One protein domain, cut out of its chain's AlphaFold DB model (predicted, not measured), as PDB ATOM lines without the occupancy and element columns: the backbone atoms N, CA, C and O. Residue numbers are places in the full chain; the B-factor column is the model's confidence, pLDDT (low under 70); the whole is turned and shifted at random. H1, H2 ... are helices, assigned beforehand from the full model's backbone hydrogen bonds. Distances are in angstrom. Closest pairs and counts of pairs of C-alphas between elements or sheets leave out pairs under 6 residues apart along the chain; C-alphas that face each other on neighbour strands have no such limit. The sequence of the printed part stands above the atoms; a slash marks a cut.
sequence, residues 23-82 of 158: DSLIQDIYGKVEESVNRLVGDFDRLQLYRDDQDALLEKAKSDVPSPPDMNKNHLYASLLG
ATOM      1  N   ASP A  23     -14.358  18.134  12.174       91.56
ATOM      2  CA  ASP A  23     -14.675  19.544  11.950       91.56
ATOM      3  C   ASP A  23     -13.634  20.219  11.040       91.56
ATOM      4  O   ASP A  23     -14.002  20.946  10.116       91.56
ATOM      5  N   SER A  24     -12.343  19.912  11.227       93.12
ATOM      6  CA  SER A  24     -11.269  20.384  10.341       93.12
ATOM      7  C   SER A  24     -11.446  19.878   8.910       93.12
ATOM      8  O   SER A  24     -11.299  20.643   7.960       93.12
ATOM      9  N   LEU A  25     -11.791  18.598   8.739       95.19
ATOM     10  CA  LEU A  25     -12.019  18.017   7.418       95.19
ATOM     11  C   LEU A  25     -13.226  18.658   6.718       95.19
ATOM     12  O   LEU A  25     -13.174  18.937   5.520       95.19
ATOM     13  N   ILE A  26     -14.304  18.916   7.463       95.38
ATOM     14  CA  ILE A  26     -15.500  19.600   6.960       95.38
ATOM     15  C   ILE A  26     -15.143  21.013   6.491       95.38
ATOM     16  O   ILE A  26     -15.535  21.422   5.395       95.38
ATOM     17  N   GLN A  27     -14.373  21.751   7.291       95.69
ATOM     18  CA  GLN A  27     -13.947  23.103   6.948       95.69
ATOM     19  C   GLN A  27     -13.064  23.127   5.691       95.69
ATOM     20  O   GLN A  27     -13.279  23.963   4.811       95.69
ATOM     21  N   ASP A  28     -12.141  22.174   5.557       96.81
ATOM     22  CA  ASP A  28     -11.297  22.027   4.366       96.81
ATOM     23  C   ASP A  28     -12.115  21.730   3.099       96.81
ATOM     24  O   ASP A  28     -11.798  22.234   2.018       96.81
ATOM     25  N   ILE A  29     -13.171  20.915   3.208       96.81
ATOM     26  CA  ILE A  29     -14.076  20.621   2.087       96.81
ATOM     27  C   ILE A  29     -14.802  21.895   1.652       96.81
ATOM     28  O   ILE A  29     -14.765  22.233   0.467       96.81
ATOM     29  N   TYR A  30     -15.417  22.620   2.592       96.69
ATOM     30  CA  TYR A  30     -16.113  23.868   2.272       96.69
ATOM     31  C   TYR A  30     -15.174  24.894   1.632       96.69
ATOM     32  O   TYR A  30     -15.527  25.476   0.607       96.69
ATOM     33  N   GLY A  31     -13.954  25.046   2.160       97.69
ATOM     34  CA  GLY A  31     -12.955  25.956   1.598       97.69
ATOM     35  C   GLY A  31     -12.559  25.605   0.160       97.69
ATOM     36  O   GLY A  31     -12.470  26.489  -0.691       97.69
ATOM     37  N   LYS A  32     -12.385  24.315  -0.159       97.19
ATOM     38  CA  LYS A  32     -12.075  23.871  -1.532       97.19
ATOM     39  C   LYS A  32     -13.219  24.122  -2.506       97.19
ATOM     40  O   LYS A  32     -12.967  24.498  -3.653       97.19
ATOM     41  N   VAL A  33     -14.461  23.900  -2.077       97.44
ATOM     42  CA  VAL A  33     -15.644  24.183  -2.902       97.44
ATOM     43  C   VAL A  33     -15.742  25.681  -3.174       97.44
ATOM     44  O   VAL A  33     -15.884  26.084  -4.327       97.44
ATOM     45  N   GLU A  34     -15.574  26.512  -2.147       96.69
ATOM     46  CA  GLU A  34     -15.575  27.970  -2.278       96.69
ATOM     47  C   GLU A  34     -14.471  28.466  -3.226       96.69
ATOM     48  O   GLU A  34     -14.741  29.248  -4.139       96.69
ATOM     49  N   GLU A  35     -13.236  27.974  -3.078       97.69
ATOM     50  CA  GLU A  35     -12.132  28.328  -3.978       97.69
ATOM     51  C   GLU A  35     -12.432  27.921  -5.430       97.69
ATOM     52  O   GLU A  35     -12.177  28.691  -6.361       97.69
ATOM     53  N   SER A  36     -13.004  26.731  -5.625       96.31
ATOM     54  CA  SER A  36     -13.383  26.229  -6.949       96.31
ATOM     55  C   SER A  36     -14.425  27.137  -7.601       96.31
ATOM     56  O   SER A  36     -14.241  27.563  -8.740       96.31
ATOM     57  N   VAL A  37     -15.473  27.516  -6.863       97.19
ATOM     58  CA  VAL A  37     -16.510  28.436  -7.350       97.19
ATOM     59  C   VAL A  37     -15.918  29.806  -7.682       97.19
ATOM     60  O   VAL A  37     -16.162  30.318  -8.772       97.19
ATOM     61  N   ASN A  38     -15.074  30.370  -6.813       97.06
ATOM     62  CA  ASN A  38     -14.428  31.668  -7.046       97.06
ATOM     63  C   ASN A  38     -13.560  31.684  -8.315       97.06
ATOM     64  O   ASN A  38     -13.504  32.696  -9.013       97.06
ATOM     65  N   ARG A  39     -12.897  30.568  -8.646       96.12
ATOM     66  CA  ARG A  39     -12.110  30.428  -9.886       96.12
ATOM     67  C   ARG A  39     -12.984  30.250 -11.128       96.12
ATOM     68  O   ARG A  39     -12.597  30.710 -12.201       96.12
ATOM     69  N   LEU A  40     -14.122  29.568 -10.995       96.62
ATOM     70  CA  LEU A  40     -15.001  29.204 -12.109       96.62
ATOM     71  C   LEU A  40     -16.104  30.231 -12.391       96.62
ATOM     72  O   LEU A  40     -16.688  30.189 -13.464       96.62
ATOM     73  N   VAL A  41     -16.372  31.180 -11.487       94.56
ATOM     74  CA  VAL A  41     -17.495  32.134 -11.600       94.56
ATOM     75  C   VAL A  41     -17.507  32.946 -12.906       94.56
ATOM     76  O   VAL A  41     -18.566  33.379 -13.352       94.56
ATOM     77  N   GLY A  42     -16.345  33.144 -13.536       94.50
ATOM     78  CA  GLY A  42     -16.218  33.843 -14.819       94.50
ATOM     79  C   GLY A  42     -16.498  32.988 -16.062       94.50
ATOM     80  O   GLY A  42     -16.585  33.543 -17.154       94.50
ATOM     81  N   ASP A  43     -16.623  31.668 -15.920       97.00
ATOM     82  CA  ASP A  43     -16.853  30.708 -17.005       97.00
ATOM     83  C   ASP A  43     -18.089  29.856 -16.675       97.00
ATOM     84  O   ASP A  43     -18.027  28.881 -15.923       97.00
ATOM     85  N   PHE A  44     -19.234  30.268 -17.223       95.56
ATOM     86  CA  PHE A  44     -20.532  29.669 -16.915       95.56
ATOM     87  C   PHE A  44     -20.605  28.185 -17.296       95.56
ATOM     88  O   PHE A  44     -21.120  27.386 -16.516       95.56
ATOM     89  N   ASP A  45     -20.049  27.805 -18.448       97.12
ATOM     90  CA  ASP A  45     -20.106  26.426 -18.937       97.12
ATOM     91  C   ASP A  45     -19.331  25.494 -18.000       97.12
ATOM     92  O   ASP A  45     -19.802  24.417 -17.627       97.12
ATOM     93  N   ARG A  46     -18.151  25.930 -17.543       96.19
ATOM     94  CA  ARG A  46     -17.369  25.163 -16.563       96.19
ATOM     95  C   ARG A  46     -18.010  25.143 -15.184       96.19
ATOM     96  O   ARG A  46     -17.909  24.132 -14.493       96.19
ATOM     97  N   LEU A  47     -18.661  26.230 -14.780       97.00
ATOM     98  CA  LEU A  47     -19.389  26.276 -13.516       97.00
ATOM     99  C   LEU A  47     -20.586  25.312 -13.526       97.00
ATOM    100  O   LEU A  47     -20.851  24.655 -12.520       97.00
ATOM    101  N   GLN A  48     -21.270  25.182 -14.664       97.44
ATOM    102  CA  GLN A  48     -22.359  24.227 -14.841       97.44
ATOM    103  C   GLN A  48     -21.858  22.777 -14.776       97.44
ATOM    104  O   GLN A  48     -22.430  21.979 -14.037       97.44
ATOM    105  N   LEU A  49     -20.745  22.461 -15.450       97.38
ATOM    106  CA  LEU A  49     -20.104  21.145 -15.335       97.38
ATOM    107  C   LEU A  49     -19.708  20.824 -13.887       97.38
ATOM    108  O   LEU A  49     -19.977  19.730 -13.401       97.38
ATOM    109  N   TYR A  50     -19.133  21.792 -13.167       97.75
ATOM    110  CA  TYR A  50     -18.770  21.613 -11.760       97.75
ATOM    111  C   TYR A  50     -19.987  21.336 -10.869       97.75
ATOM    112  O   TYR A  50     -19.923  20.511  -9.959       97.75
ATOM    113  N   ARG A  51     -21.114  22.000 -11.137       97.06
ATOM    114  CA  ARG A  51     -22.384  21.755 -10.444       97.06
ATOM    115  C   ARG A  51     -22.898  20.335 -10.696       97.06
ATOM    116  O   ARG A  51     -23.333  19.684  -9.750       97.06
ATOM    117  N   ASP A  52     -22.799  19.835 -11.922       97.94
ATOM    118  CA  ASP A  52     -23.197  18.460 -12.242       97.94
ATOM    119  C   ASP A  52     -22.264  17.420 -11.587       97.94
ATOM    120  O   ASP A  52     -22.732  16.395 -11.088       97.94
ATOM    121  N   ASP A  53     -20.963  17.713 -11.483       97.12
ATOM    122  CA  ASP A  53     -20.013  16.889 -10.723       97.12
ATOM    123  C   ASP A  53     -20.343  16.866  -9.217       97.12
ATOM    124  O   ASP A  53     -20.251  15.812  -8.581       97.12
ATOM    125  N   GLN A  54     -20.757  17.999  -8.631       97.25
ATOM    126  CA  GLN A  54     -21.219  18.058  -7.236       97.25
ATOM    127  C   GLN A  54     -22.492  17.227  -7.025       97.25
ATOM    128  O   GLN A  54     -22.570  16.481  -6.048       97.25
ATOM    129  N   ASP A  55     -23.454  17.293  -7.950       97.31
ATOM    130  CA  ASP A  55     -24.658  16.455  -7.910       97.31
ATOM    131  C   ASP A  55     -24.289  14.963  -7.991       97.31
ATOM    132  O   ASP A  55     -24.790  14.152  -7.213       97.31
ATOM    133  N   ALA A  56     -23.350  14.588  -8.865       97.44
ATOM    134  CA  ALA A  56     -22.874  13.210  -8.973       97.44
ATOM    135  C   ALA A  56     -22.182  12.723  -7.685       97.44
ATOM    136  O   ALA A  56     -22.371  11.574  -7.276       97.44
ATOM    137  N   LEU A  57     -21.390  13.578  -7.030       96.00
ATOM    138  CA  LEU A  57     -20.783  13.274  -5.731       96.00
ATOM    139  C   LEU A  57     -21.839  13.127  -4.630       96.00
ATOM    140  O   LEU A  57     -21.728  12.222  -3.803       96.00
ATOM    141  N   LEU A  58     -22.875  13.967  -4.640       94.44
ATOM    142  CA  LEU A  58     -23.985  13.881  -3.697       94.44
ATOM    143  C   LEU A  58     -24.772  12.575  -3.867       94.44
ATOM    144  O   LEU A  58     -25.075  11.917  -2.872       94.44
ATOM    145  N   GLU A  59     -25.078  12.169  -5.098       94.94
ATOM    146  CA  GLU A  59     -25.765  10.899  -5.357       94.94
ATOM    147  C   GLU A  59     -24.931   9.693  -4.903       94.94
ATOM    148  O   GLU A  59     -25.470   8.780  -4.274       94.94
ATOM    149  N   LYS A  60     -23.606   9.718  -5.113       94.94
ATOM    150  CA  LYS A  60     -22.698   8.698  -4.559       94.94
ATOM    151  C   LYS A  60     -22.701   8.685  -3.030       94.94
ATOM    152  O   LYS A  60     -22.778   7.622  -2.423       94.94
ATOM    153  N   ALA A  61     -22.673   9.851  -2.386       93.38
ATOM    154  CA  ALA A  61     -22.722   9.930  -0.926       93.38
ATOM    155  C   ALA A  61     -24.034   9.355  -0.363       93.38
ATOM    156  O   ALA A  61     -24.006   8.639   0.637       93.38
ATOM    157  N   LYS A  62     -25.171   9.604  -1.029       90.50
ATOM    158  CA  LYS A  62     -26.473   9.022  -0.661       90.50
ATOM    159  C   LYS A  62     -26.503   7.501  -0.804       90.50
ATOM    160  O   LYS A  62     -27.167   6.842  -0.005       90.50
ATOM    161  N   SER A  63     -25.830   6.940  -1.814       91.44
ATOM    162  CA  SER A  63     -25.758   5.486  -1.992       91.44
ATOM    163  C   SER A  63     -24.816   4.814  -0.996       91.44
ATOM    164  O   SER A  63     -25.148   3.751  -0.474       91.44
ATOM    165  N   ASP A  64     -23.662   5.430  -0.724       91.94
ATOM    166  CA  ASP A  64     -22.627   4.868   0.151       91.94
ATOM    167  C   ASP A  64     -23.016   4.966   1.631       91.94
ATOM    168  O   ASP A  64     -22.727   4.064   2.421       91.94
ATOM    169  N   VAL A  65     -23.708   6.046   2.005       89.38
ATOM    170  CA  VAL A  65     -24.251   6.263   3.346       89.38
ATOM    171  C   VAL A  65     -25.760   6.476   3.226       89.38
ATOM    172  O   VAL A  65     -26.222   7.619   3.144       89.38
ATOM    173  N   PRO A  66     -26.554   5.388   3.219       82.56
ATOM    174  CA  PRO A  66     -28.001   5.496   3.192       82.56
ATOM    175  C   PRO A  66     -28.470   6.315   4.388       82.56
ATOM    176  O   PRO A  66     -28.159   5.989   5.539       82.56
ATOM    177  N   SER A  67     -29.244   7.371   4.124       77.00
ATOM    178  CA  SER A  67     -29.986   8.033   5.192       77.00
ATOM    179  C   SER A  67     -30.806   6.967   5.921       77.00
ATOM    180  O   SER A  67     -31.440   6.144   5.247       77.00
ATOM    181  N   PRO A  68     -30.845   6.974   7.267       73.06
ATOM    182  CA  PRO A  68     -31.811   6.165   7.982       73.06
ATOM    183  C   PRO A  68     -33.188   6.437   7.368       73.06
ATOM    184  O   PRO A  68     -33.493   7.611   7.109       73.06
ATOM    185  N   PRO A  69     -33.992   5.397   7.078       72.19
ATOM    186  CA  PRO A  69     -35.362   5.621   6.657       72.19
ATOM    187  C   PRO A  69     -36.018   6.544   7.684       72.19
ATOM    188  O   PRO A  69     -35.754   6.407   8.883       72.19
ATOM    189  N   ASP A  70     -36.830   7.496   7.217       69.25
ATOM    190  CA  ASP A  70     -37.658   8.327   8.092       69.25
ATOM    191  C   ASP A  70     -38.722   7.420   8.715       69.25
ATOM    192  O   ASP A  70     -39.857   7.286   8.254       69.25
ATOM    193  N   MET A  71     -38.283   6.637   9.694       65.69
ATOM    194  CA  MET A  71     -39.122   5.700  10.395       65.69
ATOM    195  C   MET A  71     -39.999   6.539  11.296       65.69
ATOM    196  O   MET A  71     -39.514   7.190  12.226       65.69
ATOM    197  N   ASN A  72     -41.305   6.485  11.040       79.81
ATOM    198  CA  ASN A  72     -42.287   6.998  11.976       79.81
ATOM    199  C   ASN A  72     -41.910   6.495  13.380       79.81
ATOM    200  O   ASN A  72     -41.712   5.293  13.583       79.81
ATOM    201  N   LYS A  73     -41.785   7.413  14.344       82.69
ATOM    202  CA  LYS A  73     -41.401   7.101  15.728       82.69
ATOM    203  C   LYS A  73     -42.259   5.971  16.297       82.69
ATOM    204  O   LYS A  73     -41.736   5.107  16.992       82.69
ATOM    205  N   ASN A  74     -43.540   5.926  15.934       82.56
ATOM    206  CA  ASN A  74     -44.462   4.870  16.348       82.56
ATOM    207  C   ASN A  74     -44.043   3.502  15.797       82.56
ATOM    208  O   ASN A  74     -44.092   2.509  16.514       82.56
ATOM    209  N   HIS A  75     -43.551   3.447  14.558       82.81
ATOM    210  CA  HIS A  75     -43.035   2.217  13.968       82.81
ATOM    211  C   HIS A  75     -41.741   1.752  14.653       82.81
ATOM    212  O   HIS A  75     -41.592   0.559  14.921       82.81
ATOM    213  N   LEU A  76     -40.848   2.684  15.013       85.06
ATOM    214  CA  LEU A  76     -39.667   2.383  15.830       85.06
ATOM    215  C   LEU A  76     -40.055   1.818  17.198       85.06
ATOM    216  O   LEU A  76     -39.530   0.779  17.596       85.06
ATOM    217  N   TYR A  77     -40.993   2.458  17.902       86.00
ATOM    218  CA  TYR A  77     -41.481   1.965  19.191       86.00
ATOM    219  C   TYR A  77     -42.139   0.595  19.062       86.00
ATOM    220  O   TYR A  77     -41.865  -0.281  19.879       86.00
ATOM    221  N   ALA A  78     -42.939   0.379  18.019       87.25
ATOM    222  CA  ALA A  78     -43.583  -0.902  17.787       87.25
ATOM    223  C   ALA A  78     -42.572  -2.022  17.524       87.25
ATOM    224  O   ALA A  78     -42.700  -3.109  18.082       87.25
ATOM    225  N   SER A  79     -41.529  -1.748  16.735       85.62
ATOM    226  CA  SER A  79     -40.448  -2.706  16.490       85.62
ATOM    227  C   SER A  79     -39.615  -2.980  17.742       85.62
ATOM    228  O   SER A  79     -39.212  -4.119  17.959       85.62
ATOM    229  N   LEU A  80     -39.330  -1.955  18.551       88.12
ATOM    230  CA  LEU A  80     -38.506  -2.085  19.752       88.12
ATOM    231  C   LEU A  80     -39.240  -2.828  20.873       88.12
ATOM    232  O   LEU A  80     -38.647  -3.655  21.563       88.12
ATOM    233  N   LEU A  81     -40.519  -2.514  21.069       91.12
ATOM    234  CA  LEU A  81     -41.348  -3.088  22.127       91.12
ATOM    235  C   LEU A  81     -42.033  -4.392  21.691       91.12
ATOM    236  O   LEU A  81     -42.531  -5.122  22.544       91.12
ATOM    237  N   GLY A  82     -42.072  -4.684  20.386       87.12
ATOM    238  CA  GLY A  82     -42.804  -5.818  19.820       87.12
ATOM    239  C   GLY A  82     -44.327  -5.667  19.904       87.12
ATOM    240  O   GLY A  82     -45.043  -6.665  19.869       87.12
TER     241      GLY A  82
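Overview. This is residues 23 to 82 of the 158 residues of the protein "Zinc finger, SWIM-type" of Artemisia annua (UniProt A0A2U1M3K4). The longest helix, H2, makes a narrow V with H1, the two meeting near their ends at a tight corner; from the far end of H2 a thin link leads away to a short third helix, H3, which sticks out alone. The tail with H3 carries on beyond H2 and makes much of the length. The printed part has 60 residues with three named helices, in the order H1, H2, H3, and no named strand; the class is all helix. It is extended, with a radius of gyration of the C-alphas of 18.6 A and spans of 59 by 27 by 17 A.

Along the chain. Find C-alpha 44 at (-20.532, 29.669, -16.915); from there H2, residues 44 to 64, runs 30.2 A to C-alpha 64 at (-22.627, 4.868, 0.151). Before it, H1, residues 23 to 40, begins at C-alpha 23 at (-14.675, 19.544, 11.950) and measures 25.9 A. After it, H3, residues 73 to 81, measures 12.0 A and ends at C-alpha 81 at (-41.348, -3.088, 22.127).

Arrangement. Look first at the corner, where H2 and H1 only just touch, with 3 pairs of C-alphas within 8 A, and touch only at the corner by their link. H2 touches H1 there with residues 46 to 47 alone, and H1 touches H2 with residues 37 to 40 alone; the closest C-alphas are those of Leu 40 and Leu 47, 5.5 A apart. The two helices run opposite ways at a shallow tilt of 27 degrees. H3 is apart from both H1 and H2. In H1, H2 and H3, every O i to N i+4 pair is within hydrogen-bond range.

Size, cuts and confidence. The two C-alphas farthest apart are those of Gly 42 and Gly 82, at 59.0 A. Residues 23 to 32 and 55 to 82 stand free. The printed part has no cut; the link from H1 to H2 is tight, and that from H2 to H3 is short, with 8 residues. Look for low confidence at residues 70 to 71, under 70; the mean pLDDT of the printed part is 91.6.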